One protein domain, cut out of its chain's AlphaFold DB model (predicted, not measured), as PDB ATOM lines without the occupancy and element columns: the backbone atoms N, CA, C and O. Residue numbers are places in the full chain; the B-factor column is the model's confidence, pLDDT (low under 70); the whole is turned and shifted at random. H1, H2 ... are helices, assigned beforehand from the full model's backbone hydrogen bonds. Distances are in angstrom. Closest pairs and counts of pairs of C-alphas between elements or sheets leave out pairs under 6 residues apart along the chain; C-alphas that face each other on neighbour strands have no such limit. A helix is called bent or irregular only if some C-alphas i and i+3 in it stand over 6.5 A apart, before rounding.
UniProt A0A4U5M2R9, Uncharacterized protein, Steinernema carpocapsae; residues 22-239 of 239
ATOM      1  N   GLU A  22      -1.822 -25.840   7.151       75.00
ATOM      2  CA  GLU A  22      -1.093 -24.931   6.265       75.00
ATOM      3  C   GLU A  22      -1.992 -23.849   5.651       75.00
ATOM      4  O   GLU A  22      -1.620 -22.678   5.667       75.00
ATOM      5  N   GLU A  23      -3.194 -24.195   5.180       77.62
ATOM      6  CA  GLU A  23      -4.159 -23.222   4.642       77.62
ATOM      7  C   GLU A  23      -4.624 -22.225   5.707       77.62
ATOM      8  O   GLU A  23      -4.714 -21.025   5.446       77.62
ATOM      9  N   PHE A  24      -4.883 -22.715   6.921       76.81
ATOM     10  CA  PHE A  24      -5.246 -21.862   8.047       76.81
ATOM     11  C   PHE A  24      -4.089 -20.932   8.445       76.81
ATOM     12  O   PHE A  24      -4.281 -19.727   8.598       76.81
ATOM     13  N   GLU A  25      -2.866 -21.457   8.570       76.31
ATOM     14  CA  GLU A  25      -1.693 -20.643   8.910       76.31
ATOM     15  C   GLU A  25      -1.377 -19.597   7.826       76.31
ATOM     16  O   GLU A  25      -1.005 -18.471   8.162       76.31
ATOM     17  N   ALA A  26      -1.590 -19.919   6.546       80.94
ATOM     18  CA  ALA A  26      -1.438 -18.978   5.437       80.94
ATOM     19  C   ALA A  26      -2.487 -17.852   5.465       80.94
ATOM     20  O   ALA A  26      -2.155 -16.687   5.229       80.94
ATOM     21  N   GLU A  27      -3.745 -18.166   5.784       82.75
ATOM     22  CA  GLU A  27      -4.810 -17.169   5.934       82.75
ATOM     23  C   GLU A  27      -4.535 -16.228   7.109       82.75
ATOM     24  O   GLU A  27      -4.625 -15.008   6.959       82.75
ATOM     25  N   VAL A  28      -4.124 -16.771   8.259       77.81
ATOM     26  CA  VAL A  28      -3.766 -15.937   9.409       77.81
ATOM     27  C   VAL A  28      -2.552 -15.064   9.083       77.81
ATOM     28  O   VAL A  28      -2.594 -13.862   9.339       77.81
ATOM     29  N   ALA A  29      -1.508 -15.605   8.445       83.12
ATOM     30  CA  ALA A  29      -0.347 -14.816   8.022       83.12
ATOM     31  C   ALA A  29      -0.735 -13.671   7.064       83.12
ATOM     32  O   ALA A  29      -0.239 -12.547   7.193       83.12
ATOM     33  N   LYS A  30      -1.671 -13.919   6.137       87.25
ATOM     34  CA  LYS A  30      -2.223 -12.890   5.243       87.25
ATOM     35  C   LYS A  30      -2.968 -11.804   6.023       87.25
ATOM     36  O   LYS A  30      -2.732 -10.621   5.774       87.25
ATOM     37  N   ASN A  31      -3.823 -12.182   6.971       85.19
ATOM     38  CA  ASN A  31      -4.575 -11.229   7.793       85.19
ATOM     39  C   ASN A  31      -3.643 -10.373   8.661       85.19
ATOM     40  O   ASN A  31      -3.783  -9.154   8.700       85.19
ATOM     41  N   VAL A  32      -2.636 -10.985   9.285       83.94
ATOM     42  CA  VAL A  32      -1.616 -10.286  10.081       83.94
ATOM     43  C   VAL A  32      -0.808  -9.309   9.219       83.94
ATOM     44  O   VAL A  32      -0.574  -8.169   9.622       83.94
ATOM     45  N   THR A  33      -0.466  -9.692   7.985       86.44
ATOM     46  CA  THR A  33       0.198  -8.792   7.024       86.44
ATOM     47  C   THR A  33      -0.678  -7.584   6.675       86.44
ATOM     48  O   THR A  33      -0.183  -6.464   6.557       86.44
ATOM     49  N   GLN A  34      -1.992  -7.775   6.517       88.56
ATOM     50  CA  GLN A  34      -2.918  -6.664   6.280       88.56
ATOM     51  C   GLN A  34      -3.023  -5.737   7.493       88.56
ATOM     52  O   GLN A  34      -3.040  -4.522   7.312       88.56
ATOM     53  N   ILE A  35      -3.062  -6.285   8.710       88.94
ATOM     54  CA  ILE A  35      -3.067  -5.493   9.947       88.94
ATOM     55  C   ILE A  35      -1.781  -4.672  10.066       88.94
ATOM     56  O   ILE A  35      -1.849  -3.486  10.371       88.94
ATOM     57  N   THR A  36      -0.631  -5.266   9.737       88.81
ATOM     58  CA  THR A  36       0.670  -4.575   9.731       88.81
ATOM     59  C   THR A  36       0.611  -3.314   8.858       88.81
ATOM     60  O   THR A  36       0.902  -2.220   9.326       88.81
ATOM     61  N   LYS A  37       0.096  -3.420   7.626       90.81
ATOM     62  CA  LYS A  37      -0.072  -2.260   6.727       90.81
ATOM     63  C   LYS A  37      -1.040  -1.201   7.266       90.81
ATOM     64  O   LYS A  37      -0.865  -0.013   7.015       90.81
ATOM     65  N   LYS A  38      -2.095  -1.617   7.974       91.69
ATOM     66  CA  LYS A  38      -3.048  -0.682   8.595       91.69
ATOM     67  C   LYS A  38      -2.394   0.086   9.741       91.69
ATOM     68  O   LYS A  38      -2.626   1.283   9.861       91.69
ATOM     69  N   LEU A  39      -1.557  -0.581  10.531       89.88
ATOM     70  CA  LEU A  39      -0.818   0.035  11.629       89.88
ATOM     71  C   LEU A  39       0.258   1.012  11.126       89.88
ATOM     72  O   LEU A  39       0.396   2.090  11.689       89.88
ATOM     73  N   GLU A  40       0.932   0.691  10.018       91.19
ATOM     74  CA  GLU A  40       1.839   1.611   9.309       91.19
ATOM     75  C   GLU A  40       1.122   2.879   8.818       91.19
ATOM     76  O   GLU A  40       1.648   3.990   8.890       91.19
ATOM     77  N   LYS A  41      -0.114   2.739   8.330       91.12
ATOM     78  CA  LYS A  41      -0.928   3.899   7.960       91.12
ATOM     79  C   LYS A  41      -1.319   4.721   9.192       91.12
ATOM     80  O   LYS A  41      -1.212   5.942   9.156       91.12
ATOM     81  N   LEU A  42      -1.719   4.053  10.275       89.94
ATOM     82  CA  LEU A  42      -2.122   4.697  11.526       89.94
ATOM     83  C   LEU A  42      -0.973   5.487  12.177       89.94
ATOM     84  O   LEU A  42      -1.215   6.549  12.740       89.94
ATOM     85  N   SER A  43       0.281   5.029  12.051       87.19
ATOM     86  CA  SER A  43       1.457   5.724  12.610       87.19
ATOM     87  C   SER A  43       1.762   7.082  11.977       87.19
ATOM     88  O   SER A  43       2.644   7.783  12.461       87.19
ATOM     89  N   LYS A  44       1.064   7.458  10.900       86.62
ATOM     90  CA  LYS A  44       1.214   8.775  10.269       86.62
ATOM     91  C   LYS A  44       0.365   9.861  10.932       86.62
ATOM     92  O   LYS A  44       0.658  11.036  10.750       86.62
ATOM     93  N   PHE A  45      -0.680   9.486  11.678       82.06
ATOM     94  CA  PHE A  45      -1.593  10.416  12.364       82.06
ATOM     95  C   PHE A  45      -2.216  11.494  11.444       82.06
ATOM     96  O   PHE A  45      -2.456  12.625  11.865       82.06
ATOM     97  N   GLU A  46      -2.466  11.156  10.172       77.56
ATOM     98  CA  GLU A  46      -2.882  12.112   9.129       77.56
ATOM     99  C   GLU A  46      -4.406  12.310   9.042       77.56
ATOM    100  O   GLU A  46      -4.867  13.437   8.851       77.56
ATOM    101  N   ASN A  47      -5.203  11.236   9.155       75.75
ATOM    102  CA  ASN A  47      -6.643  11.272   8.881       75.75
ATOM    103  C   ASN A  47      -7.461  10.509   9.928       75.75
ATOM    104  O   ASN A  47      -7.716   9.312   9.813       75.75
ATOM    105  N   ILE A  48      -7.983  11.255  10.895       67.19
ATOM    106  CA  ILE A  48      -8.736  10.698  12.018       67.19
ATOM    107  C   ILE A  48     -10.062  10.027  11.637       67.19
ATOM    108  O   ILE A  48     -10.501   9.116  12.334       67.19
ATOM    109  N   GLU A  49     -10.710  10.428  10.537       68.75
ATOM    110  CA  GLU A  49     -11.934   9.757  10.077       68.75
ATOM    111  C   GLU A  49     -11.626   8.343   9.573       68.75
ATOM    112  O   GLU A  49     -12.399   7.407   9.792       68.75
ATOM    113  N   GLU A  50     -10.463   8.171   8.946       76.44
ATOM    114  CA  GLU A  50      -9.969   6.867   8.515       76.44
ATOM    115  C   GLU A  50      -9.379   6.059   9.677       76.44
ATOM    116  O   GLU A  50      -9.517   4.830   9.690       76.44
ATOM    117  N   ASP A  51      -8.792   6.729  10.674       81.38
ATOM    118  CA  ASP A  51      -8.176   6.094  11.842       81.38
ATOM    119  C   ASP A  51      -9.166   5.204  12.597       81.38
ATOM    120  O   ASP A  51      -8.807   4.088  12.966       81.38
ATOM    121  N   TYR A  52     -10.432   5.611  12.766       78.38
ATOM    122  CA  TYR A  52     -11.434   4.793  13.472       78.38
ATOM    123  C   TYR A  52     -11.581   3.390  12.887       78.38
ATOM    124  O   TYR A  52     -11.614   2.399  13.624       78.38
ATOM    125  N   LYS A  53     -11.648   3.313  11.555       81.81
ATOM    126  CA  LYS A  53     -11.802   2.051  10.832       81.81
ATOM    127  C   LYS A  53     -10.522   1.224  10.902       81.81
ATOM    128  O   LYS A  53     -10.587   0.012  11.095       81.81
ATOM    129  N   LEU A  54      -9.364   1.876  10.776       87.88
ATOM    130  CA  LEU A  54      -8.069   1.213  10.926       87.88
ATOM    131  C   LEU A  54      -7.917   0.621  12.329       87.88
ATOM    132  O   LEU A  54      -7.502  -0.528  12.458       87.88
ATOM    133  N   ILE A  55      -8.310   1.363  13.362       89.44
ATOM    134  CA  ILE A  55      -8.231   0.925  14.753       89.44
ATOM    135  C   ILE A  55      -9.086  -0.325  14.996       89.44
ATOM    136  O   ILE A  55      -8.597  -1.269  15.609       89.44
ATOM    137  N   ASP A  56     -10.334  -0.370  14.514       85.19
ATOM    138  CA  ASP A  56     -11.200  -1.554  14.678       85.19
ATOM    139  C   ASP A  56     -10.602  -2.814  14.046       85.19
ATOM    140  O   ASP A  56     -10.707  -3.919  14.593       85.19
ATOM    141  N   ASP A  57      -9.963  -2.640  12.891       86.44
ATOM    142  CA  ASP A  57      -9.298  -3.717  12.174       86.44
ATOM    143  C   ASP A  57      -8.012  -4.177  12.881       86.44
ATOM    144  O   ASP A  57      -7.714  -5.371  12.895       86.44
ATOM    145  N   ILE A  58      -7.248  -3.247  13.466       90.75
ATOM    146  CA  ILE A  58      -6.015  -3.560  14.202       90.75
ATOM    147  C   ILE A  58      -6.338  -4.204  15.550       90.75
ATOM    148  O   ILE A  58      -5.679  -5.171  15.927       90.75
ATOM    149  N   ALA A  59      -7.371  -3.736  16.254       90.12
ATOM    150  CA  ALA A  59      -7.771  -4.282  17.550       90.12
ATOM    151  C   ALA A  59      -8.094  -5.783  17.481       90.12
ATOM    152  O   ALA A  59      -7.800  -6.535  18.411       90.12
ATOM    153  N   TYR A  60      -8.601  -6.242  16.333       86.62
ATOM    154  CA  TYR A  60      -8.863  -7.656  16.077       86.62
ATOM    155  C   TYR A  60      -7.599  -8.539  16.152       86.62
ATOM    156  O   TYR A  60      -7.704  -9.755  16.314       86.62
ATOM    157  N   ALA A  61      -6.395  -7.956  16.085       86.38
ATOM    158  CA  ALA A  61      -5.137  -8.689  16.200       86.38
ATOM    159  C   ALA A  61      -5.023  -9.517  17.489       86.38
ATOM    160  O   ALA A  61      -4.374 -10.564  17.483       86.38
ATOM    161  N   VAL A  62      -5.689  -9.101  18.573       86.50
ATOM    162  CA  VAL A  62      -5.654  -9.806  19.863       86.50
ATOM    163  C   VAL A  62      -6.234 -11.226  19.793       86.50
ATOM    164  O   VAL A  62      -5.824 -12.127  20.528       86.50
ATOM    165  N   HIS A  63      -7.129 -11.494  18.837       84.38
ATOM    166  CA  HIS A  63      -7.655 -12.844  18.602       84.38
ATOM    167  C   HIS A  63      -6.582 -13.806  18.087       84.38
ATOM    168  O   HIS A  63      -6.732 -15.020  18.237       84.38
ATOM    169  N   TYR A  64      -5.473 -13.284  17.551       79.69
ATOM    170  CA  TYR A  64      -4.341 -14.089  17.108       79.69
ATOM    171  C   TYR A  64      -3.328 -14.406  18.221       79.69
ATOM    172  O   TYR A  64      -2.424 -15.215  17.995       79.69
ATOM    173  N   TRP A  65      -3.497 -13.864  19.435       77.50
ATOM    174  CA  TRP A  65      -2.616 -14.122  20.584       77.50
ATOM    175  C   TRP A  65      -2.303 -15.614  20.838       77.50
ATOM    176  O   TRP A  65      -1.128 -15.956  21.017       77.50
ATOM    177  N   PRO A  66      -3.272 -16.559  20.793       78.00
ATOM    178  CA  PRO A  66      -2.973 -17.985  20.989       78.00
ATOM    179  C   PRO A  66      -1.979 -18.551  19.963       78.00
ATOM    180  O   PRO A  66      -1.289 -19.541  20.214       78.00
ATOM    181  N   PHE A  67      -1.894 -17.925  18.790       73.94
ATOM    182  CA  PHE A  67      -0.968 -18.315  17.739       73.94
ATOM    183  C   PHE A  67       0.399 -17.639  17.913       73.94
ATOM    184  O   PHE A  67       1.418 -18.298  17.712       73.94
ATOM    185  N   PHE A  68       0.445 -16.382  18.369       69.19
ATOM    186  CA  PHE A  68       1.701 -15.681  18.670       69.19
ATOM    187  C   PHE A  68       2.412 -16.215  19.916       69.19
ATOM    188  O   PHE A  68       3.629 -16.380  19.906       69.19
ATOM    189  N   SER A  69       1.664 -16.608  20.949       62.72
ATOM    190  CA  SER A  69       2.224 -17.168  22.189       62.72
ATOM    191  C   SER A  69       2.990 -18.488  22.008       62.72
ATOM    192  O   SER A  69       3.758 -18.890  22.880       62.72
ATOM    193  N   SER A  70       2.824 -19.149  20.856       63.66
ATOM    194  CA  SER A  70       3.471 -20.412  20.481       63.66
ATOM    195  C   SER A  70       4.358 -20.289  19.236       63.66
ATOM    196  O   SER A  70       4.635 -21.302  18.594       63.66
ATOM    197  N   ILE A  71       4.814 -19.075  18.888       60.44
ATOM    198  CA  ILE A  71       5.466 -18.745  17.604       60.44
ATOM    199  C   ILE A  71       6.539 -19.759  17.173       60.44
ATOM    200  O   ILE A  71       6.586 -20.137  16.005       60.44
ATOM    201  N   ILE A  72       7.326 -20.290  18.112       56.19
ATOM    202  CA  ILE A  72       8.425 -21.237  17.851       56.19
ATOM    203  C   ILE A  72       7.930 -22.565  17.230       56.19
ATOM    204  O   ILE A  72       8.665 -23.206  16.487       56.19
ATOM    205  N   GLN A  73       6.675 -22.964  17.465       61.38
ATOM    206  CA  GLN A  73       6.086 -24.214  16.954       61.38
ATOM    207  C   GLN A  73       5.251 -24.032  15.670       61.38
ATOM    208  O   GLN A  73       4.597 -24.974  15.205       61.38
ATOM    209  N   ARG A  74       5.223 -22.817  15.107       68.94
ATOM    210  CA  ARG A  74       4.423 -22.455  13.926       68.94
ATOM    211  C   ARG A  74       5.253 -22.457  12.646       68.94
ATOM    212  O   ARG A  74       6.478 -22.408  12.692       68.94
ATOM    213  N   SER A  75       4.586 -22.526  11.496       74.00
ATOM    214  CA  SER A  75       5.264 -22.435  10.202       74.00
ATOM    215  C   SER A  75       5.979 -21.091  10.015       74.00
ATOM    216  O   SER A  75       5.597 -20.060  10.579       74.00
ATOM    217  N   LYS A  76       7.016 -21.095   9.169       79.44
ATOM    218  CA  LYS A  76       7.823 -19.909   8.845       79.44
ATOM    219  C   LYS A  76       6.984 -18.693   8.399       79.44
ATOM    220  O   LYS A  76       7.262 -17.605   8.892       79.44
ATOM    221  N   PRO A  77       5.948 -18.820   7.539       77.00
ATOM    222  CA  PRO A  77       5.125 -17.673   7.138       77.00
ATOM    223  C   PRO A  77       4.412 -16.996   8.313       77.00
ATOM    224  O   PRO A  77       4.358 -15.769   8.377       77.00
ATOM    225  N   PHE A  78       3.907 -17.787   9.260       73.06
ATOM    226  CA  PHE A  78       3.228 -17.268  10.440       73.06
ATOM    227  C   PHE A  78       4.200 -16.532  11.374       73.06
ATOM    228  O   PHE A  78       3.901 -15.431  11.834       73.06
ATOM    229  N   GLN A  79       5.386 -17.105  11.606       77.75
ATOM    230  CA  GLN A  79       6.442 -16.466  12.397       77.75
ATOM    231  C   GLN A  79       6.860 -15.118  11.804       77.75
ATOM    232  O   GLN A  79       6.912 -14.122  12.523       77.75
ATOM    233  N   THR A  80       7.095 -15.068  10.488       83.19
ATOM    234  CA  THR A  80       7.451 -13.830   9.783       83.19
ATOM    235  C   THR A  80       6.364 -12.768   9.926       83.19
ATOM    236  O   THR A  80       6.674 -11.618  10.222       83.19
ATOM    237  N   ALA A  81       5.094 -13.141   9.749       82.75
ATOM    238  CA  ALA A  81       3.983 -12.203   9.877       82.75
ATOM    239  C   ALA A  81       3.845 -11.671  11.314       82.75
ATOM    240  O   ALA A  81       3.673 -10.471  11.507       82.75
ATOM    241  N   GLY A  82       3.967 -12.541  12.324       83.00
ATOM    242  CA  GLY A  82       3.931 -12.137  13.731       83.00
ATOM    243  C   GLY A  82       5.073 -11.195  14.113       83.00
ATOM    244  O   GLY A  82       4.830 -10.188  14.771       83.00
ATOM    245  N   TYR A  83       6.295 -11.470  13.640       84.44
ATOM    246  CA  TYR A  83       7.441 -10.578  13.836       84.44
ATOM    247  C   TYR A  83       7.220  -9.211  13.178       84.44
ATOM    248  O   TYR A  83       7.461  -8.185  13.807       84.44
ATOM    249  N   ALA A  84       6.723  -9.187  11.937       87.31
ATOM    250  CA  ALA A  84       6.434  -7.943  11.225       87.31
ATOM    251  C   ALA A  84       5.383  -7.096  11.957       87.31
ATOM    252  O   ALA A  84       5.554  -5.887  12.094       87.31
ATOM    253  N   LEU A  85       4.328  -7.729  12.477       87.38
ATOM    254  CA  LEU A  85       3.298  -7.029  13.238       87.38
ATOM    255  C   LEU A  85       3.842  -6.466  14.563       87.38
ATOM    256  O   LEU A  85       3.555  -5.315  14.884       87.38
ATOM    257  N   ALA A  86       4.644  -7.240  15.304       87.62
ATOM    258  CA  ALA A  86       5.281  -6.776  16.540       87.62
ATOM    259  C   ALA A  86       6.235  -5.599  16.284       87.62
ATOM    260  O   ALA A  86       6.193  -4.593  16.991       87.62
ATOM    261  N   HIS A  87       7.047  -5.689  15.227       89.44
ATOM    262  CA  HIS A  87       7.924  -4.598  14.801       89.44
ATOM    263  C   HIS A  87       7.119  -3.336  14.477       89.44
ATOM    264  O   HIS A  87       7.411  -2.267  15.004       89.44
ATOM    265  N   GLN A  88       6.047  -3.463  13.695       91.88
ATOM    266  CA  GLN A  88       5.214  -2.324  13.322       91.88
ATOM    267  C   GLN A  88       4.492  -1.688  14.522       91.88
ATOM    268  O   GLN A  88       4.255  -0.481  14.529       91.88
ATOM    269  N   PHE A  89       4.150  -2.471  15.549       90.62
ATOM    270  CA  PHE A  89       3.589  -1.944  16.797       90.62
ATOM    271  C   PHE A  89       4.625  -1.148  17.597       90.62
ATOM    272  O   PHE A  89       4.321  -0.066  18.108       90.62
ATOM    273  N   SER A  90       5.873  -1.622  17.631       89.44
ATOM    274  CA  SER A  90       7.004  -0.870  18.183       89.44
ATOM    275  C   SER A  90       7.277   0.421  17.400       89.44
ATOM    276  O   SER A  90       7.514   1.471  18.008       89.44
ATOM    277  N   ASP A  91       7.199   0.380  16.069       92.06
ATOM    278  CA  ASP A  91       7.351   1.561  15.209       92.06
ATOM    279  C   ASP A  91       6.234   2.577  15.461       92.06
ATOM    280  O   ASP A  91       6.508   3.764  15.603       92.06
ATOM    281  N   PHE A  92       4.986   2.120  15.612       92.06
ATOM    282  CA  PHE A  92       3.851   2.973  15.968       92.06
ATOM    283  C   PHE A  92       4.069   3.691  17.309       92.06
ATOM    284  O   PHE A  92       3.908   4.912  17.390       92.06
ATOM    285  N   LYS A  93       4.504   2.965  18.351       89.50
ATOM    286  CA  LYS A  93       4.869   3.565  19.649       89.50
ATOM    287  C   LYS A  93       5.993   4.591  19.483       89.50
ATOM    288  O   LYS A  93       5.922   5.678  20.053       89.50
ATOM    289  N   SER A  94       7.017   4.262  18.701       90.06
ATOM    290  CA  SER A  94       8.174   5.137  18.473       90.06
ATOM    291  C   SER A  94       7.795   6.412  17.718       90.06
ATOM    292  O   SER A  94       8.249   7.488  18.098       90.06
ATOM    293  N   ALA A  95       6.926   6.307  16.711       90.00
ATOM    294  CA  ALA A  95       6.394   7.440  15.962       90.00
ATOM    295  C   ALA A  95       5.616   8.394  16.876       90.00
ATOM    296  O   ALA A  95       5.888   9.589  16.881       90.00
ATOM    297  N   TYR A  96       4.725   7.868  17.722       87.69
ATOM    298  CA  TYR A  96       3.999   8.675  18.707       87.69
ATOM    299  C   TYR A  96       4.944   9.427  19.660       87.69
ATOM    300  O   TYR A  96       4.804  10.636  19.847       87.69
ATOM    301  N   LEU A  97       5.945   8.741  20.225       85.00
ATOM    302  CA  LEU A  97       6.918   9.367  21.127       85.00
ATOM    303  C   LEU A  97       7.790  10.406  20.417       85.00
ATOM    304  O   LEU A  97       8.164  11.409  21.023       85.00
ATOM    305  N   HIS A  98       8.142  10.164  19.155       86.50
ATOM    306  CA  HIS A  98       8.887  11.120  18.347       86.50
ATOM    307  C   HIS A  98       8.054  12.378  18.090       86.50
ATOM    308  O   HIS A  98       8.496  13.469  18.438       86.50
ATOM    309  N   GLU A  99       6.828  12.224  17.591       83.62
ATOM    310  CA  GLU A  99       5.917  13.338  17.322       83.62
ATOM    311  C   GLU A  99       5.650  14.182  18.572       83.62
ATOM    312  O   GLU A  99       5.656  15.407  18.489       83.62
ATOM    313  N   LEU A 100       5.489  13.560  19.749       77.50
ATOM    314  CA  LEU A 100       5.344  14.288  21.013       77.50
ATOM    315  C   LEU A 100       6.580  15.120  21.382       77.50
ATOM    316  O   LEU A 100       6.436  16.210  21.935       77.50
ATOM    317  N   ARG A 101       7.790  14.625  21.095       75.75
ATOM    318  CA  ARG A 101       9.046  15.342  21.378       75.75
ATOM    319  C   ARG A 101       9.281  16.513  20.431       75.75
ATOM    320  O   ARG A 101       9.853  17.511  20.855       75.75
ATOM    321  N   GLU A 102       8.843  16.390  19.182       77.12
ATOM    322  CA  GLU A 102       8.997  17.428  18.153       77.12
ATOM    323  C   GLU A 102       8.004  18.593  18.317       77.12
ATOM    324  O   GLU A 102       8.091  19.606  17.616       77.12
ATOM    325  N   VAL A 103       7.062  18.497  19.261       73.56
ATOM    326  CA  VAL A 103       6.166  19.603  19.594       73.56
ATOM    327  C   VAL A 103       6.975  20.787  20.140       73.56
ATOM    328  O   VAL A 103       7.466  20.778  21.265       73.56
ATOM    329  N   GLN A 104       7.069  21.858  19.345       61.94
ATOM    330  CA  GLN A 104       7.879  23.051  19.644       61.94
ATOM    331  C   GLN A 104       7.417  23.853  20.871       61.94
ATOM    332  O   GLN A 104       8.137  24.735  21.341       61.94
ATOM    333  N   CYS A 105       6.205  23.604  21.358       64.12
ATOM    334  CA  CYS A 105       5.663  24.272  22.529       64.12
ATOM    335  C   CYS A 105       5.904  23.397  23.755       64.12
ATOM    336  O   CYS A 105       5.450  22.253  23.752       64.12
ATOM    337  N   PRO A 106       6.595  23.893  24.801       54.62
ATOM    338  CA  PRO A 106       6.879  23.077  25.966       54.62
ATOM    339  C   PRO A 106       5.561  22.650  26.594       54.62
ATOM    340  O   PRO A 106       4.795  23.453  27.135       54.62
ATOM    341  N   LEU A 107       5.312  21.355  26.476       55.44
ATOM    342  CA  LEU A 107       4.247  20.680  27.171       55.44
ATOM    343  C   LEU A 107       4.670  20.714  28.654       55.44
ATOM    344  O   LEU A 107       5.770  20.273  29.000       55.44
ATOM    345  N   THR A 108       3.907  21.392  29.516       48.56
ATOM    346  CA  THR A 108       4.363  21.652  30.895       48.56
ATOM    347  C   THR A 108       4.648  20.339  31.635       48.56
ATOM    348  O   THR A 108       3.844  19.407  31.621       48.56
ATOM    349  N   GLN A 109       5.821  20.268  32.279       43.00
ATOM    350  CA  GLN A 109       6.473  19.022  32.715       43.00
ATOM    351  C   GLN A 109       5.605  18.050  33.531       43.00
ATOM    352  O   GLN A 109       5.813  16.844  33.419       43.00
ATOM    353  N   ASP A 110       4.653  18.523  34.335       42.34
ATOM    354  CA  ASP A 110       3.876  17.645  35.223       42.34
ATOM    355  C   ASP A 110       2.621  17.059  34.562       42.34
ATOM    356  O   ASP A 110       2.147  15.991  34.955       42.34
ATOM    357  N   PHE A 111       2.081  17.726  33.542       45.06
ATOM    358  CA  PHE A 111       0.804  17.346  32.946       45.06
ATOM    359  C   PHE A 111       0.987  16.417  31.738       45.06
ATOM    360  O   PHE A 111       0.345  15.368  31.648       45.06
ATOM    361  N   THR A 112       1.931  16.731  30.853       53.66
ATOM    362  CA  THR A 112       2.217  15.919  29.659       53.66
ATOM    363  C   THR A 112       2.787  14.567  30.018       53.66
ATOM    364  O   THR A 112       2.372  13.570  29.449       53.66
ATOM    365  N   ARG A 113       3.663  14.514  31.030       57.53
ATOM    366  CA  ARG A 113       4.207  13.247  31.518       57.53
ATOM    367  C   ARG A 113       3.109  12.330  32.031       57.53
ATOM    368  O   ARG A 113       3.213  11.128  31.856       57.53
ATOM    369  N   LYS A 114       2.050  12.855  32.659       63.25
ATOM    370  CA  LYS A 114       0.940  12.014  33.125       63.25
ATOM    371  C   LYS A 114       0.127  11.456  31.955       63.25
ATOM    372  O   LYS A 114      -0.197  10.270  31.988       63.25
ATOM    373  N   SER A 115      -0.172  12.287  30.952       65.75
ATOM    374  CA  SER A 115      -0.833  11.854  29.712       65.75
ATOM    375  C   SER A 115      -0.009  10.796  28.997       65.75
ATOM    376  O   SER A 115      -0.445   9.656  28.880       65.75
ATOM    377  N   GLU A 116       1.232  11.145  28.660       73.44
ATOM    378  CA  GLU A 116       2.209  10.283  28.005       73.44
ATOM    379  C   GLU A 116       2.373   8.965  28.770       73.44
ATOM    380  O   GLU A 116       2.213   7.898  28.188       73.44
ATOM    381  N   ASN A 117       2.594   8.998  30.090       74.81
ATOM    382  CA  ASN A 117       2.730   7.782  30.898       74.81
ATOM    383  C   ASN A 117       1.460   6.926  30.886       74.81
ATOM    384  O   ASN A 117       1.552   5.701  30.896       74.81
ATOM    385  N   THR A 118       0.276   7.546  30.882       75.50
ATOM    386  CA  THR A 118      -0.999   6.819  30.828       75.50
ATOM    387  C   THR A 118      -1.178   6.169  29.460       75.50
ATOM    388  O   THR A 118      -1.496   4.984  29.378       75.50
ATOM    389  N   THR A 119      -0.922   6.908  28.386       76.25
ATOM    390  CA  THR A 119      -1.006   6.421  27.009       76.25
ATOM    391  C   THR A 119       0.020   5.316  26.740       76.25
ATOM    392  O   THR A 119      -0.336   4.260  26.213       76.25
ATOM    393  N   ILE A 120       1.271   5.489  27.181       81.31
ATOM    394  CA  ILE A 120       2.321   4.463  27.122       81.31
ATOM    395  C   ILE A 120       1.912   3.229  27.924       81.31
ATOM    396  O   ILE A 120       2.043   2.117  27.419       81.31
ATOM    397  N   PHE A 121       1.388   3.402  29.140       82.62
ATOM    398  CA  PHE A 121       0.909   2.287  29.956       82.62
ATOM    399  C   PHE A 121      -0.152   1.472  29.209       82.62
ATOM    400  O   PHE A 121      -0.087   0.243  29.187       82.62
ATOM    401  N   TRP A 122      -1.116   2.131  28.567       82.06
ATOM    402  CA  TRP A 122      -2.146   1.446  27.788       82.06
ATOM    403  C   TRP A 122      -1.573   0.734  26.566       82.06
ATOM    404  O   TRP A 122      -1.910  -0.429  26.333       82.06
ATOM    405  N   LEU A 123      -0.654   1.373  25.841       86.62
ATOM    406  CA  LEU A 123       0.048   0.748  24.721       86.62
ATOM    407  C   LEU A 123       0.855  -0.481  25.133       86.62
ATOM    408  O   LEU A 123       0.845  -1.480  24.425       86.62
ATOM    409  N   GLU A 124       1.533  -0.432  26.277       88.06
ATOM    410  CA  GLU A 124       2.311  -1.562  26.786       88.06
ATOM    411  C   GLU A 124       1.417  -2.738  27.176       88.06
ATOM    412  O   GLU A 124       1.756  -3.886  26.904       88.06
ATOM    413  N   ASN A 125       0.247  -2.484  27.768       87.81
ATOM    414  CA  ASN A 125      -0.701  -3.566  28.039       87.81
ATOM    415  C   ASN A 125      -1.311  -4.118  26.742       87.81
ATOM    416  O   ASN A 125      -1.494  -5.328  26.640       87.81
ATOM    417  N   ALA A 126      -1.579  -3.271  25.746       89.31
ATOM    418  CA  ALA A 126      -2.061  -3.702  24.437       89.31
ATOM    419  C   ALA A 126      -1.035  -4.581  23.696       89.31
ATOM    420  O   ALA A 126      -1.398  -5.628  23.163       89.31
ATOM    421  N   ASP A 127       0.247  -4.211  23.735       89.75
ATOM    422  CA  ASP A 127       1.359  -5.016  23.216       89.75
ATOM    423  C   ASP A 127       1.420  -6.390  23.906       89.75
ATOM    424  O   ASP A 127       1.425  -7.434  23.250       89.75
ATOM    425  N   VAL A 128       1.340  -6.412  25.242       90.12
ATOM    426  CA  VAL A 128       1.301  -7.659  26.020       90.12
ATOM    427  C   VAL A 128       0.092  -8.518  25.644       90.12
ATOM    428  O   VAL A 128       0.244  -9.732  25.511       90.12
ATOM    429  N   LEU A 129      -1.083  -7.920  25.436       89.31
ATOM    430  CA  LEU A 129      -2.283  -8.647  25.020       89.31
ATOM    431  C   LEU A 129      -2.154  -9.274  23.628       89.31
ATOM    432  O   LEU A 129      -2.716 -10.337  23.381       89.31
ATOM    433  N   ILE A 130      -1.432  -8.643  22.703       86.31
ATOM    434  CA  ILE A 130      -1.277  -9.188  21.351       86.31
ATOM    435  C   ILE A 130      -0.151 -10.230  21.319       86.31
ATOM    436  O   ILE A 130      -0.340 -11.317  20.767       86.31
ATOM    437  N   PHE A 131       1.008  -9.939  21.913       85.38
ATOM    438  CA  PHE A 131       2.244 -10.676  21.623       85.38
ATOM    439  C   PHE A 131       2.811 -11.501  22.783       85.38
ATOM    440  O   PHE A 131       3.724 -12.299  22.560       85.38
ATOM    441  N   SER A 132       2.310 -11.366  24.017       82.88
ATOM    442  CA  SER A 132       2.918 -12.063  25.159       82.88
ATOM    443  C   SER A 132       2.854 -13.585  25.020       82.88
ATOM    444  O   SER A 132       1.781 -14.185  24.996       82.88
ATOM    445  N   MET A 133       4.011 -14.246  25.067       75.62
ATOM    446  CA  MET A 133       4.085 -15.711  25.159       75.62
ATOM    447  C   MET A 133       3.713 -16.252  26.545       75.62
ATOM    448  O   MET A 133       3.374 -17.426  26.693       75.62
ATOM    449  N   HIS A 134       3.742 -15.403  27.577       85.31
ATOM    450  CA  HIS A 134       3.455 -15.799  28.950       85.31
ATOM    451  C   HIS A 134       1.992 -15.539  29.307       85.31
ATOM    452  O   HIS A 134       1.546 -14.389  29.366       85.31
ATOM    453  N   LYS A 135       1.265 -16.618  29.622       84.25
ATOM    454  CA  LYS A 135      -0.150 -16.576  30.018       84.25
ATOM    455  C   LYS A 135      -0.403 -15.670  31.228       84.25
ATOM    456  O   LYS A 135      -1.400 -14.958  31.247       84.25
ATOM    457  N   ASP A 136       0.505 -15.650  32.201       88.62
ATOM    458  CA  ASP A 136       0.351 -14.817  33.401       88.62
ATOM    459  C   ASP A 136       0.515 -13.325  33.099       88.62
ATOM    460  O   ASP A 136      -0.224 -12.499  33.629       88.62
ATOM    461  N   SER A 137       1.456 -12.962  32.221       88.94
ATOM    462  CA  SER A 137       1.607 -11.575  31.766       88.94
ATOM    463  C   SER A 137       0.393 -11.121  30.964       88.94
ATOM    464  O   SER A 137      -0.119 -10.036  31.226       88.94
ATOM    465  N   HIS A 138      -0.119 -11.981  30.077       89.56
ATOM    466  CA  HIS A 138      -1.354 -11.727  29.333       89.56
ATOM    467  C   HIS A 138      -2.544 -11.513  30.271       89.56
ATOM    468  O   HIS A 138      -3.252 -10.520  30.160       89.56
ATOM    469  N   LYS A 139      -2.717 -12.399  31.260       88.12
ATOM    470  CA  LYS A 139      -3.777 -12.271  32.265       88.12
ATOM    471  C   LYS A 139      -3.660 -10.963  33.054       88.12
ATOM    472  O   LYS A 139      -4.652 -10.269  33.213       88.12
ATOM    473  N   ARG A 140      -2.457 -10.582  33.494       89.44
ATOM    474  CA  ARG A 140      -2.245  -9.298  34.188       89.44
ATOM    475  C   ARG A 140      -2.599  -8.091  33.319       89.44
ATOM    476  O   ARG A 140      -3.147  -7.125  33.842       89.44
ATOM    477  N   ALA A 141      -2.273  -8.124  32.027       89.44
ATOM    478  CA  ALA A 141      -2.652  -7.061  31.098       89.44
ATOM    479  C   ALA A 141      -4.173  -7.016  30.885       89.44
ATOM    480  O   ALA A 141      -4.769  -5.944  30.953       89.44
ATOM    481  N   HIS A 142      -4.816  -8.177  30.741       87.62
ATOM    482  CA  HIS A 142      -6.274  -8.295  30.681       87.62
ATOM    483  C   HIS A 142      -6.955  -7.718  31.932       87.62
ATOM    484  O   HIS A 142      -7.897  -6.937  31.819       87.62
ATOM    485  N   ASP A 143      -6.457  -8.041  33.127       85.69
ATOM    486  CA  ASP A 143      -7.025  -7.538  34.381       85.69
ATOM    487  C   ASP A 143      -6.908  -6.003  34.468       85.69
ATOM    488  O   ASP A 143      -7.843  -5.325  34.898       85.69
ATOM    489  N   LYS A 144      -5.796  -5.427  33.986       81.75
ATOM    490  CA  LYS A 144      -5.602  -3.967  33.883       81.75
ATOM    491  C   LYS A 144      -6.523  -3.313  32.845       81.75
ATOM    492  O   LYS A 144      -6.944  -2.177  33.047       81.75
ATOM    493  N   CYS A 145      -6.888  -4.036  31.788       76.81
ATOM    494  CA  CYS A 145      -7.839  -3.602  30.763       76.81
ATOM    495  C   CYS A 145      -9.285  -3.432  31.256       76.81
ATOM    496  O   CYS A 145     -10.078  -2.784  30.580       76.81
ATOM    497  N   SER A 146      -9.639  -3.932  32.444       63.94
ATOM    498  CA  SER A 146     -10.989  -3.777  33.016       63.94
ATOM    499  C   SER A 146     -11.399  -2.320  33.315       63.94
ATOM    500  O   SER A 146     -12.590  -2.017  33.372       63.94
ATOM    501  N   PHE A 147     -10.443  -1.388  33.438       58.75
ATOM    502  CA  PHE A 147     -10.716   0.047  33.642       58.75
ATOM    503  C   PHE A 147     -11.102   0.806  32.361       58.75
ATOM    504  O   PHE A 147     -11.519   1.963  32.442       58.75
ATOM    505  N   ALA A 148     -11.028   0.160  31.193       56.25
ATOM    506  CA  ALA A 148     -11.394   0.743  29.904       56.25
ATOM    507  C   ALA A 148     -12.871   1.190  29.831       56.25
ATOM    508  O   ALA A 148     -13.226   2.059  29.052       56.25
ATOM    509  N   HIS A 149     -13.767   0.670  30.671       55.56
ATOM    510  CA  HIS A 149     -15.204   0.966  30.563       55.56
ATOM    511  C   HIS A 149     -15.629   2.405  30.911       55.56
ATOM    512  O   HIS A 149     -16.815   2.717  30.783       55.56
ATOM    513  N   ASN A 150     -14.713   3.281  31.339       60.84
ATOM    514  CA  ASN A 150     -14.978   4.715  31.407       60.84
ATOM    515  C   ASN A 150     -14.426   5.397  30.133       60.84
ATOM    516  O   ASN A 150     -13.231   5.703  30.086       60.84
ATOM    517  N   PRO A 151     -15.268   5.683  29.117       51.66
ATOM    518  CA  PRO A 151     -14.838   6.300  27.855       51.66
ATOM    519  C   PRO A 151     -14.216   7.689  28.045       51.66
ATOM    520  O   PRO A 151     -13.523   8.180  27.159       51.66
ATOM    521  N   PHE A 152     -14.430   8.309  29.209       56.66
ATOM    522  CA  PHE A 152     -13.874   9.605  29.581       56.66
ATOM    523  C   PHE A 152     -12.703   9.501  30.557       56.66
ATOM    524  O   PHE A 152     -12.109  10.525  30.865       56.66
ATOM    525  N   ALA A 153     -12.301   8.302  31.000       58.50
ATOM    526  CA  ALA A 153     -11.157   8.161  31.900       58.50
ATOM    527  C   ALA A 153      -9.884   8.736  31.281       58.50
ATOM    528  O   ALA A 153      -9.095   9.359  31.985       58.50
ATOM    529  N   TRP A 154      -9.676   8.583  29.971       58.16
ATOM    530  CA  TRP A 154      -8.569   9.276  29.319       58.16
ATOM    531  C   TRP A 154      -8.754  10.783  29.307       58.16
ATOM    532  O   TRP A 154      -7.775  11.449  29.543       58.16
ATOM    533  N   MET A 155      -9.956  11.346  29.137       55.97
ATOM    534  CA  MET A 155     -10.161  12.800  29.245       55.97
ATOM    535  C   MET A 155      -9.924  13.313  30.675       55.97
ATOM    536  O   MET A 155      -9.359  14.386  30.881       55.97
ATOM    537  N   ASP A 156     -10.307  12.525  31.683       53.88
ATOM    538  CA  ASP A 156     -10.032  12.808  33.093       53.88
ATOM    539  C   ASP A 156      -8.520  12.774  33.383       53.88
ATOM    540  O   ASP A 156      -8.004  13.581  34.171       53.88
ATOM    541  N   ASN A 157      -7.811  11.850  32.722       47.75
ATOM    542  CA  ASN A 157      -6.361  11.670  32.796       47.75
ATOM    543  C   ASN A 157      -5.580  12.617  31.867       47.75
ATOM    544  O   ASN A 157      -4.419  12.908  32.149       47.75
ATOM    545  N   VAL A 158      -6.230  13.126  30.820       47.47
ATOM    546  CA  VAL A 158      -5.677  13.877  29.695       47.47
ATOM    547  C   VAL A 158      -6.631  15.025  29.341       47.47
ATOM    548  O   VAL A 158      -7.566  14.922  28.552       47.47
ATOM    549  N   ARG A 159      -6.390  16.163  29.979       50.09
ATOM    550  CA  ARG A 159      -7.126  17.421  29.839       50.09
ATOM    551  C   ARG A 159      -6.550  18.307  28.726       50.09
ATOM    552  O   ARG A 159      -5.421  18.759  28.858       50.09
ATOM    553  N   TYR A 160      -7.344  18.639  27.705       48.78
ATOM    554  CA  TYR A 160      -7.019  19.638  26.668       48.78
ATOM    555  C   TYR A 160      -7.766  20.964  26.907       48.78
ATOM    556  O   TYR A 160      -8.834  20.978  27.521       48.78
ATOM    557  N   ILE A 161      -7.154  22.084  26.504       48.34
ATOM    558  CA  ILE A 161      -7.618  23.463  26.766       48.34
ATOM    559  C   ILE A 161      -8.875  23.787  25.943       48.34
ATOM    560  O   ILE A 161      -8.933  23.396  24.785       48.34
ATOM    561  N   ASP A 162      -9.802  24.570  26.513       41.03
ATOM    562  CA  ASP A 162     -10.815  25.344  25.779       41.03
ATOM    563  C   ASP A 162     -10.697  26.847  26.087       41.03
ATOM    564  O   ASP A 162     -10.484  27.243  27.238       41.03
ATOM    565  N   ALA A 163     -10.820  27.675  25.049       41.78
ATOM    566  CA  ALA A 163     -11.050  29.111  25.138       41.78
ATOM    567  C   ALA A 163     -12.564  29.360  25.110       41.78
ATOM    568  O   ALA A 163     -13.127  29.758  24.095       41.78
ATOM    569  N   GLY A 164     -13.226  29.139  26.240       37.56
ATOM    570  CA  GLY A 164     -14.671  29.312  26.308       37.56
ATOM    571  C   GLY A 164     -15.168  29.368  27.731       37.56
ATOM    572  O   GLY A 164     -15.067  30.410  28.366       37.56
ATOM    573  N   ASP A 165     -15.694  28.257  28.241       40.38
ATOM    574  CA  ASP A 165     -16.022  28.114  29.662       40.38
ATOM    575  C   ASP A 165     -16.437  26.662  29.980       40.38
ATOM    576  O   ASP A 165     -17.605  26.308  29.853       40.38
ATOM    577  N   ILE A 166     -15.497  25.823  30.445       37.66
ATOM    578  CA  ILE A 166     -15.773  24.702  31.370       37.66
ATOM    579  C   ILE A 166     -14.627  24.632  32.389       37.66
ATOM    580  O   ILE A 166     -13.547  24.084  32.167       37.66
ATOM    581  N   LYS A 167     -14.875  25.246  33.542       35.41
ATOM    582  CA  LYS A 167     -13.956  25.423  34.671       35.41
ATOM    583  C   LYS A 167     -13.314  24.103  35.137       35.41
ATOM    584  O   LYS A 167     -13.985  23.282  35.761       35.41
ATOM    585  N   LYS A 168     -11.982  24.016  34.955       38.38
ATOM    586  CA  LYS A 168     -10.966  23.089  35.533       38.38
ATOM    587  C   LYS A 168     -10.270  22.075  34.593       38.38
ATOM    588  O   LYS A 168      -9.635  21.142  35.099       38.38
ATOM    589  N   SER A 169     -10.236  22.285  33.275       34.72
ATOM    590  CA  SER A 169      -9.113  21.787  32.454       34.72
ATOM    591  C   SER A 169      -7.978  22.824  32.450       34.72
ATOM    592  O   SER A 169      -8.205  24.018  32.290       34.72
ATOM    593  N   ILE A 170      -6.774  22.367  32.793       42.12
ATOM    594  CA  ILE A 170      -5.587  23.156  33.164       42.12
ATOM    595  C   ILE A 170      -4.598  23.106  31.986       42.12
ATOM    596  O   ILE A 170      -4.515  22.083  31.315       42.12
ATOM    597  N   ASP A 171      -3.902  24.219  31.731       43.53
ATOM    598  CA  ASP A 171      -3.046  24.504  30.566       43.53
ATOM    599  C   ASP A 171      -2.072  23.362  30.166       43.53
ATOM    600  O   ASP A 171      -1.148  23.032  30.904       43.53
ATOM    601  N   ILE A 172      -2.211  22.818  28.946       47.19
ATOM    602  CA  ILE A 172      -1.219  21.907  28.323       47.19
ATOM    603  C   ILE A 172       0.068  22.644  27.960       47.19
ATOM    604  O   ILE A 172       1.168  22.101  28.062       47.19
ATOM    605  N   ILE A 173      -0.075  23.886  27.519       50.31
ATOM    606  CA  ILE A 173       1.019  24.675  26.990       50.31
ATOM    607  C   ILE A 173       1.128  25.919  27.845       50.31
ATOM    608  O   ILE A 173       0.177  26.689  27.983       50.31
ATOM    609  N   ASP A 174       2.307  26.114  28.413       51.22
ATOM    610  CA  ASP A 174       2.610  27.344  29.110       51.22
ATOM    611  C   ASP A 174       2.547  28.515  28.119       51.22
ATOM    612  O   ASP A 174       3.384  28.645  27.220       51.22
ATOM    613  N   LYS A 175       1.560  29.394  28.298       56.47
ATOM    614  CA  LYS A 175       1.372  30.599  27.473       56.47
ATOM    615  C   LYS A 175       2.568  31.554  27.556       56.47
ATOM    616  O   LYS A 175       2.689  32.445  26.722       56.47
ATOM    617  N   ARG A 176       3.462  31.372  28.538       58.22
ATOM    618  CA  ARG A 176       4.733  32.104  28.650       58.22
ATOM    619  C   ARG A 176       5.764  31.654  27.615       58.22
ATOM    620  O   ARG A 176       6.674  32.419  27.319       58.22
ATOM    621  N   PHE A 177       5.635  30.441  27.075       62.56
ATOM    622  CA  PHE A 177       6.635  29.823  26.197       62.56
ATOM    623  C   PHE A 177       6.113  29.478  24.791       62.56
ATOM    624  O   PHE A 177       6.896  29.051  23.945       62.56
ATOM    625  N   CYS A 178       4.821  29.664  24.510       69.62
ATOM    626  CA  CYS A 178       4.221  29.392  23.202       69.62
ATOM    627  C   CYS A 178       3.142  30.434  22.871       69.62
ATOM    628  O   CYS A 178       2.306  30.761  23.715       69.62
ATOM    629  N   SER A 179       3.162  30.960  21.642       72.06
ATOM    630  CA  SER A 179       2.165  31.933  21.181       72.06
ATOM    631  C   SER A 179       0.784  31.290  21.041       72.06
ATOM    632  O   SER A 179       0.668  30.092  20.786       72.06
ATOM    633  N   GLN A 180      -0.285  32.086  21.154       72.12
ATOM    634  CA  GLN A 180      -1.655  31.586  20.969       72.12
ATOM    635  C   GLN A 180      -1.871  30.933  19.594       72.12
ATOM    636  O   GLN A 180      -2.590  29.946  19.497       72.12
ATOM    637  N   GLU A 181      -1.226  31.448  18.547       75.00
ATOM    638  CA  GLU A 181      -1.276  30.883  17.193       75.00
ATOM    639  C   GLU A 181      -0.651  29.483  17.146       75.00
ATOM    640  O   GLU A 181      -1.286  28.546  16.666       75.00
ATOM    641  N   LYS A 182       0.535  29.303  17.745       72.62
ATOM    642  CA  LYS A 182       1.181  27.986  17.842       72.62
ATOM    643  C   LYS A 182       0.383  27.007  18.703       72.62
ATOM    644  O   LYS A 182       0.366  25.816  18.403       72.62
ATOM    645  N   ILE A 183      -0.296  27.487  19.747       71.56
ATOM    646  CA  ILE A 183      -1.195  26.661  20.571       71.56
ATOM    647  C   ILE A 183      -2.361  26.133  19.728       71.56
ATOM    648  O   ILE A 183      -2.639  24.937  19.785       71.56
ATOM    649  N   LYS A 184      -3.007  26.993  18.930       72.00
ATOM    650  CA  LYS A 184      -4.121  26.604  18.049       72.00
ATOM    651  C   LYS A 184      -3.712  25.594  16.979       72.00
ATOM    652  O   LYS A 184      -4.503  24.731  16.630       72.00
ATOM    653  N   GLU A 185      -2.477  25.662  16.497       74.25
ATOM    654  CA  GLU A 185      -1.939  24.680  15.550       74.25
ATOM    655  C   GLU A 185      -1.578  23.346  16.231       74.25
ATOM    656  O   GLU A 185      -1.909  22.261  15.751       74.25
ATOM    657  N   THR A 186      -0.909  23.420  17.382       74.31
ATOM    658  CA  THR A 186      -0.292  22.262  18.041       74.31
ATOM    659  C   THR A 186      -1.295  21.424  18.827       74.31
ATOM    660  O   THR A 186      -1.261  20.192  18.771       74.31
ATOM    661  N   ALA A 187      -2.182  22.069  19.589       71.62
ATOM    662  CA  ALA A 187      -3.067  21.374  20.517       71.62
ATOM    663  C   ALA A 187      -4.011  20.373  19.818       71.62
ATOM    664  O   ALA A 187      -4.118  19.248  20.314       71.62
ATOM    665  N   PRO A 188      -4.607  20.681  18.646       73.12
ATOM    666  CA  PRO A 188      -5.391  19.703  17.893       73.12
ATOM    667  C   PRO A 188      -4.572  18.498  17.439       73.12
ATOM    668  O   PRO A 188      -5.067  17.377  17.503       73.12
ATOM    669  N   LYS A 189      -3.325  18.700  16.989       76.38
ATOM    670  CA  LYS A 189      -2.451  17.607  16.536       76.38
ATOM    671  C   LYS A 189      -2.136  16.645  17.684       76.38
ATOM    672  O   LYS A 189      -2.338  15.442  17.544       76.38
ATOM    673  N   VAL A 190      -1.721  17.176  18.836       76.44
ATOM    674  CA  VAL A 190      -1.407  16.368  20.027       76.44
ATOM    675  C   VAL A 190      -2.651  15.647  20.545       76.44
ATOM    676  O   VAL A 190      -2.582  14.458  20.847       76.44
ATOM    677  N   ALA A 191      -3.797  16.334  20.598       73.81
ATOM    678  CA  ALA A 191      -5.058  15.720  21.000       73.81
ATOM    679  C   ALA A 191      -5.442  14.561  20.074       73.81
ATOM    680  O   ALA A 191      -5.790  13.493  20.563       73.81
ATOM    681  N   LYS A 192      -5.321  14.738  18.751       76.12
ATOM    682  CA  LYS A 192      -5.592  13.687  17.758       76.12
ATOM    683  C   LYS A 192      -4.682  12.473  17.939       76.12
ATOM    684  O   LYS A 192      -5.178  11.354  17.969       76.12
ATOM    685  N   MET A 193      -3.376  12.680  18.101       80.69
ATOM    686  CA  MET A 193      -2.416  11.588  18.303       80.69
ATOM    687  C   MET A 193      -2.723  10.772  19.562       80.69
ATOM    688  O   MET A 193      -2.885   9.556  19.495       80.69
ATOM    689  N   GLU A 194      -2.826  11.442  20.709       77.88
ATOM    690  CA  GLU A 194      -3.105  10.820  22.010       77.88
ATOM    691  C   GLU A 194      -4.433  10.064  21.998       77.88
ATOM    692  O   GLU A 194      -4.539   8.939  22.489       77.88
ATOM    693  N   PHE A 195      -5.431  10.654  21.347       76.88
ATOM    694  CA  PHE A 195      -6.721  10.033  21.126       76.88
ATOM    695  C   PHE A 195      -6.621   8.760  20.287       76.88
ATOM    696  O   PHE A 195      -7.121   7.719  20.707       76.88
ATOM    697  N   THR A 196      -5.955   8.810  19.131       81.88
ATOM    698  CA  THR A 196      -5.755   7.650  18.250       81.88
ATOM    699  C   THR A 196      -5.061   6.506  18.988       81.88
ATOM    700  O   THR A 196      -5.473   5.347  18.891       81.88
ATOM    701  N   VAL A 197      -4.039   6.824  19.784       85.38
ATOM    702  CA  VAL A 197      -3.297   5.832  20.564       85.38
ATOM    703  C   VAL A 197      -4.155   5.227  21.678       85.38
ATOM    704  O   VAL A 197      -4.216   4.001  21.814       85.38
ATOM    705  N   TYR A 198      -4.850   6.064  22.454       80.69
ATOM    706  CA  TYR A 198      -5.753   5.601  23.505       80.69
ATOM    707  C   TYR A 198      -6.850   4.699  22.936       80.69
ATOM    708  O   TYR A 198      -7.093   3.606  23.446       80.69
ATOM    709  N   MET A 199      -7.463   5.124  21.832       81.50
ATOM    710  CA  MET A 199      -8.492   4.376  21.124       81.50
ATOM    711  C   MET A 199      -8.057   2.977  20.733       81.50
ATOM    712  O   MET A 199      -8.808   2.014  20.919       81.50
ATOM    713  N   LEU A 200      -6.850   2.869  20.182       88.44
ATOM    714  CA  LEU A 200      -6.281   1.594  19.792       88.44
ATOM    715  C   LEU A 200      -6.145   0.658  20.990       88.44
ATOM    716  O   LEU A 200      -6.668  -0.457  20.957       88.44
ATOM    717  N   ALA A 201      -5.505   1.122  22.062       87.00
ATOM    718  CA  ALA A 201      -5.301   0.305  23.252       87.00
ATOM    719  C   ALA A 201      -6.629  -0.118  23.903       87.00
ATOM    720  O   ALA A 201      -6.809  -1.276  24.278       87.00
ATOM    721  N   MET A 202      -7.598   0.794  23.958       82.75
ATOM    722  CA  MET A 202      -8.937   0.544  24.487       82.75
ATOM    723  C   MET A 202      -9.715  -0.494  23.691       82.75
ATOM    724  O   MET A 202     -10.290  -1.419  24.264       82.75
ATOM    725  N   LYS A 203      -9.730  -0.371  22.360       87.12
ATOM    726  CA  LYS A 203     -10.412  -1.347  21.507       87.12
ATOM    727  C   LYS A 203      -9.740  -2.719  21.601       87.12
ATOM    728  O   LYS A 203     -10.458  -3.708  21.692       87.12
ATOM    729  N   ILE A 204      -8.409  -2.793  21.713       90.00
ATOM    730  CA  ILE A 204      -7.696  -4.051  22.012       90.00
ATOM    731  C   ILE A 204      -8.164  -4.651  23.350       90.00
ATOM    732  O   ILE A 204      -8.466  -5.844  23.418       90.00
ATOM    733  N   CYS A 205      -8.288  -3.831  24.399       86.50
ATOM    734  CA  CYS A 205      -8.806  -4.269  25.696       86.50
ATOM    735  C   CYS A 205     -10.233  -4.845  25.593       86.50
ATOM    736  O   CYS A 205     -10.507  -5.900  26.165       86.50
ATOM    737  N   TYR A 206     -11.141  -4.194  24.856       85.12
ATOM    738  CA  TYR A 206     -12.515  -4.682  24.676       85.12
ATOM    739  C   TYR A 206     -12.594  -5.984  23.883       85.12
ATOM    740  O   TYR A 206     -13.364  -6.871  24.253       85.12
ATOM    741  N   GLU A 207     -11.805  -6.101  22.813       88.56
ATOM    742  CA  GLU A 207     -11.730  -7.317  22.003       88.56
ATOM    743  C   GLU A 207     -11.331  -8.530  22.836       88.56
ATOM    744  O   GLU A 207     -11.931  -9.599  22.716       88.56
ATOM    745  N   GLU A 208     -10.347  -8.355  23.716       88.19
ATOM    746  CA  GLU A 208      -9.918  -9.434  24.592       88.19
ATOM    747  C   GLU A 208     -10.909  -9.679  25.733       88.19
ATOM    748  O   GLU A 208     -11.185 -10.830  26.068       88.19
ATOM    749  N   HIS A 209     -11.473  -8.624  26.328       86.25
ATOM    750  CA  HIS A 209     -12.402  -8.761  27.448       86.25
ATOM    751  C   HIS A 209     -13.701  -9.474  27.055       86.25
ATOM    752  O   HIS A 209     -14.185 -10.342  27.780       86.25
ATOM    753  N   TYR A 210     -14.246  -9.147  25.884       84.69
ATOM    754  CA  TYR A 210     -15.493  -9.721  25.378       84.69
ATOM    755  C   TYR A 210     -15.276 -10.833  24.355       84.69
ATOM    756  O   TYR A 210     -16.181 -11.168  23.586       84.69
ATOM    757  N   LYS A 211     -14.084 -11.431  24.341       84.56
ATOM    758  CA  LYS A 211     -13.730 -12.517  23.432       84.56
ATOM    759  C   LYS A 211     -14.763 -13.645  23.476       84.56
ATOM    760  O   LYS A 211     -15.113 -14.157  24.535       84.56
ATOM    761  N   GLY A 212     -15.260 -14.029  22.300       82.25
ATOM    762  CA  GLY A 212     -16.341 -15.012  22.158       82.25
ATOM    763  C   GLY A 212     -17.761 -14.436  22.266       82.25
ATOM    764  O   GLY A 212     -18.721 -15.170  22.049       82.25
ATOM    765  N   ASN A 213     -17.918 -13.133  22.527       87.56
ATOM    766  CA  ASN A 213     -19.197 -12.426  22.536       87.56
ATOM    767  C   ASN A 213     -19.204 -11.294  21.492       87.56
ATOM    768  O   ASN A 213     -19.043 -10.114  21.807       87.56
ATOM    769  N   ALA A 214     -19.413 -11.669  20.226       84.19
ATOM    770  CA  ALA A 214     -19.378 -10.746  19.089       84.19
ATOM    771  C   ALA A 214     -20.386  -9.589  19.208       84.19
ATOM    772  O   ALA A 214     -20.086  -8.470  18.802       84.19
ATOM    773  N   THR A 215     -21.563  -9.837  19.792       87.19
ATOM    774  CA  THR A 215     -22.572  -8.793  20.015       87.19
ATOM    775  C   THR A 215     -22.051  -7.733  20.973       87.19
ATOM    776  O   THR A 215     -22.114  -6.549  20.661       87.19
ATOM    777  N   GLN A 216     -21.482  -8.151  22.105       85.94
ATOM    778  CA  GLN A 216     -20.937  -7.221  23.084       85.94
ATOM    779  C   GLN A 216     -19.750  -6.446  22.505       85.94
ATOM    780  O   GLN A 216     -19.705  -5.232  22.657       85.94
ATOM    781  N   ILE A 217     -18.847  -7.110  21.774       83.88
ATOM    782  CA  ILE A 217     -17.744  -6.451  21.054       83.88
ATOM    783  C   ILE A 217     -18.283  -5.355  20.125       83.88
ATOM    784  O   ILE A 217     -17.862  -4.204  20.224       83.88
ATOM    785  N   GLN A 218     -19.251  -5.687  19.268       85.44
ATOM    786  CA  GLN A 218     -19.822  -4.740  18.313       85.44
ATOM    787  C   GLN A 218     -20.508  -3.563  19.016       85.44
ATOM    788  O   GLN A 218     -20.258  -2.411  18.671       85.44
ATOM    789  N   THR A 219     -21.310  -3.832  20.051       86.19
ATOM    790  CA  THR A 219     -21.970  -2.787  20.846       86.19
ATOM    791  C   THR A 219     -20.959  -1.837  21.486       86.19
ATOM    792  O   THR A 219     -21.178  -0.627  21.503       86.19
ATOM    793  N   GLN A 220     -19.844  -2.358  22.005       83.62
ATOM    794  CA  GLN A 220     -18.794  -1.521  22.582       83.62
ATOM    795  C   GLN A 220     -18.098  -0.710  21.490       83.62
ATOM    796  O   GLN A 220     -18.018   0.504  21.623       83.62
ATOM    797  N   ARG A 221     -17.691  -1.324  20.369       79.81
ATOM    798  CA  ARG A 221     -17.091  -0.606  19.229       79.81
ATOM    799  C   ARG A 221     -17.954   0.563  18.767       79.81
ATOM    800  O   ARG A 221     -17.428   1.659  18.593       79.81
ATOM    801  N   GLU A 222     -19.255   0.351  18.598       82.56
ATOM    802  CA  GLU A 222     -20.199   1.382  18.155       82.56
ATOM    803  C   GLU A 222     -20.366   2.492  19.192       82.56
ATOM    804  O   GLU A 222     -20.236   3.668  18.852       82.56
ATOM    805  N   ARG A 223     -20.615   2.128  20.460       82.94
ATOM    806  CA  ARG A 223     -20.796   3.098  21.553       82.94
ATOM    807  C   ARG A 223     -19.584   4.004  21.677       82.94
ATOM    808  O   ARG A 223     -19.710   5.220  21.754       82.94
ATOM    809  N   GLU A 224     -18.419   3.385  21.692       77.00
ATOM    810  CA  GLU A 224     -17.149   4.064  21.817       77.00
ATOM    811  C   GLU A 224     -16.928   4.944  20.594       77.00
ATOM    812  O   GLU A 224     -16.824   6.153  20.750       77.00
ATOM    813  N   THR A 225     -16.974   4.398  19.375       76.81
ATOM    814  CA  THR A 225     -16.809   5.191  18.141       76.81
ATOM    815  C   THR A 225     -17.729   6.416  18.115       76.81
ATOM    816  O   THR A 225     -17.276   7.501  17.758       76.81
ATOM    817  N   LYS A 226     -18.981   6.285  18.571       79.50
ATOM    818  CA  LYS A 226     -19.912   7.413  18.697       79.50
ATOM    819  C   LYS A 226     -19.463   8.443  19.742       79.50
ATOM    820  O   LYS A 226     -19.373   9.624  19.417       79.50
ATOM    821  N   ASN A 227     -19.155   8.016  20.971       74.12
ATOM    822  CA  ASN A 227     -18.640   8.909  22.021       74.12
ATOM    823  C   ASN A 227     -17.402   9.673  21.530       74.12
ATOM    824  O   ASN A 227     -17.228  10.862  21.787       74.12
ATOM    825  N   PHE A 228     -16.555   8.978  20.781       72.50
ATOM    826  CA  PHE A 228     -15.318   9.493  20.234       72.50
ATOM    827  C   PHE A 228     -15.544  10.512  19.113       72.50
ATOM    828  O   PHE A 228     -14.934  11.579  19.147       72.50
ATOM    829  N   GLN A 229     -16.487  10.271  18.202       75.25
ATOM    830  CA  GLN A 229     -16.921  11.270  17.220       75.25
ATOM    831  C   GLN A 229     -17.455  12.546  17.889       75.25
ATOM    832  O   GLN A 229     -17.129  13.650  17.455       75.25
ATOM    833  N   GLU A 230     -18.225  12.416  18.974       72.94
ATOM    834  CA  GLU A 230     -18.749  13.563  19.727       72.94
ATOM    835  C   GLU A 230     -17.634  14.375  20.410       72.94
ATOM    836  O   GLU A 230     -17.674  15.607  20.403       72.94
ATOM    837  N   VAL A 231     -16.627  13.711  20.988       70.81
ATOM    838  CA  VAL A 231     -15.460  14.388  21.578       70.81
ATOM    839  C   VAL A 231     -14.610  15.045  20.496       70.81
ATOM    840  O   VAL A 231     -14.205  16.195  20.651       70.81
ATOM    841  N   PHE A 232     -14.378  14.354  19.384       68.25
ATOM    842  CA  PHE A 232     -13.582  14.880  18.286       68.25
ATOM    843  C   PHE A 232     -14.218  16.127  17.654       68.25
ATOM    844  O   PHE A 232     -13.536  17.126  17.428       68.25
ATOM    845  N   ALA A 233     -15.539  16.119  17.453       68.12
ATOM    846  CA  ALA A 233     -16.273  17.294  16.992       68.12
ATOM    847  C   ALA A 233     -16.108  18.488  17.947       68.12
ATOM    848  O   ALA A 233     -15.945  19.619  17.499       68.12
ATOM    849  N   LYS A 234     -16.096  18.246  19.265       65.88
ATOM    850  CA  LYS A 234     -15.827  19.295  20.260       65.88
ATOM    851  C   LYS A 234     -14.389  19.799  20.174       65.88
ATOM    852  O   LYS A 234     -14.201  21.005  20.168       65.88
ATOM    853  N   LEU A 235     -13.397  18.915  20.037       59.84
ATOM    854  CA  LEU A 235     -11.991  19.310  19.877       59.84
ATOM    855  C   LEU A 235     -11.783  20.220  18.656       59.84
ATOM    856  O   LEU A 235     -11.071  21.209  18.768       59.84
ATOM    857  N   ASN A 236     -12.443  19.945  17.528       60.78
ATOM    858  CA  ASN A 236     -12.374  20.815  16.345       60.78
ATOM    859  C   ASN A 236     -13.099  22.160  16.512       60.78
ATOM    860  O   ASN A 236     -12.805  23.088  15.774       60.78
ATOM    861  N   ASN A 237     -14.071  22.260  17.422       56.12
ATOM    862  CA  ASN A 237     -14.806  23.506  17.670       56.12
ATOM    863  C   ASN A 237     -14.131  24.392  18.730       56.12
ATOM    864  O   ASN A 237     -14.499  25.554  18.883       56.12
ATOM    865  N   VAL A 238     -13.191  23.823  19.485       50.59
ATOM    866  CA  VAL A 238     -12.471  24.471  20.586       50.59
ATOM    867  C   VAL A 238     -11.180  25.170  20.114       50.59
ATOM    868  O   VAL A 238     -10.714  26.108  20.764       50.59
ATOM    869  N   PHE A 239     -10.612  24.754  18.978       45.69
ATOM    870  CA  PHE A 239      -9.368  25.287  18.407       45.69
ATOM    871  C   PHE A 239      -9.586  25.863  17.009       45.69
ATOM    872  O   PHE A 239      -8.945  26.901  16.713       45.69
TER     873      PHE A 239
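This is residues 22 to 239 of the 239 residues of an uncharacterized protein of Steinernema carpocapsae (UniProt A0A4U5M2R9). Six long helices run along one axis as an elongated bundle, with H4 and H7 in its core, H1 and H3 along one side and H8 along another, while H2 packs on H1, H4 and H7. H5 crosses H4 and H7 at a slant, and a 22-residue stretch without named elements, residues 158 to 179, leads from the short H6 to H7. The printed part has 218 residues with eight named helices, H1 to H8 in that order along the chain, and no named strand; the class is all helix. It is compact, with a radius of gyration of the C-alphas of 18.2 A, and spans 60 by 33 by 30 A.

H1, residues 22 to 42, begins at C-alpha 22 (-1.093, -24.931, 6.265) and is 30.1 A long. H2, residues 48 to 68, is 29.1 A long, with a kink of 33 degrees near residue 62; it is irregular, C-alphas 63 and 66 being 7.4 A apart. H3, residues 76 to 101, is 37.4 A long, and H4, residues 109 to 131, 32.0 A. H5, residues 135 to 149, is 23.1 A long and only just irregular, C-alphas 146 and 149 being 6.8 A apart. H6 holds residues 153 to 157 and is 6.0 A long. H7, residues 180 to 209, is the longest helix at 42.3 A and begins at (-1.655, 31.586, 20.969). H8, residues 214 to 238, is 35.9 A long and ends at (-12.471, 24.471, 20.586).

H4 is the hub, touching five helices. With residues 119 to 129 alone it touches H7, the same way at a shallow tilt of 30 degrees; the closest C-alphas, of Ala 126 and Ala 201, are 5.3 A apart. H4 touches H5 at a steep tilt of 52 degrees, with residues 125 to 129 of H4 alone, closest at the C-alphas of Asn 125 and Ala 141, 5.0 A. H4 and H6 only just touch, with 3 pairs of C-alphas within 8 A, closest at Ser 115 and Asn 157, 6.3 A. H7 and H8 form a helical hairpin, closest at the C-alphas of Glu 207 and Ile 217, 6.1 A. H1 touches H3 the same way at a shallow tilt of 12 degrees, closest at the C-alphas of Ala 29 and Phe 78, 5.0 A. H1 and H8 are apart. Every O i to N i+4 pair is within hydrogen-bond range in H1, H3, H6 and H8; in H2 7 of 17 are, beside 14 of 18 O i to N i+3 pairs, in H4 17 of 19, in H5 7 of 11 and in H7 24 of 26.

The C-alphas of Glu 22 and Arg 176, the two farthest apart, are 61.5 A apart. The printed part has no cut, and the link from H6 to H7 is long. The mean pLDDT of the printed part is 74.7; 62 residues are under 70, among them residues 146 to 178.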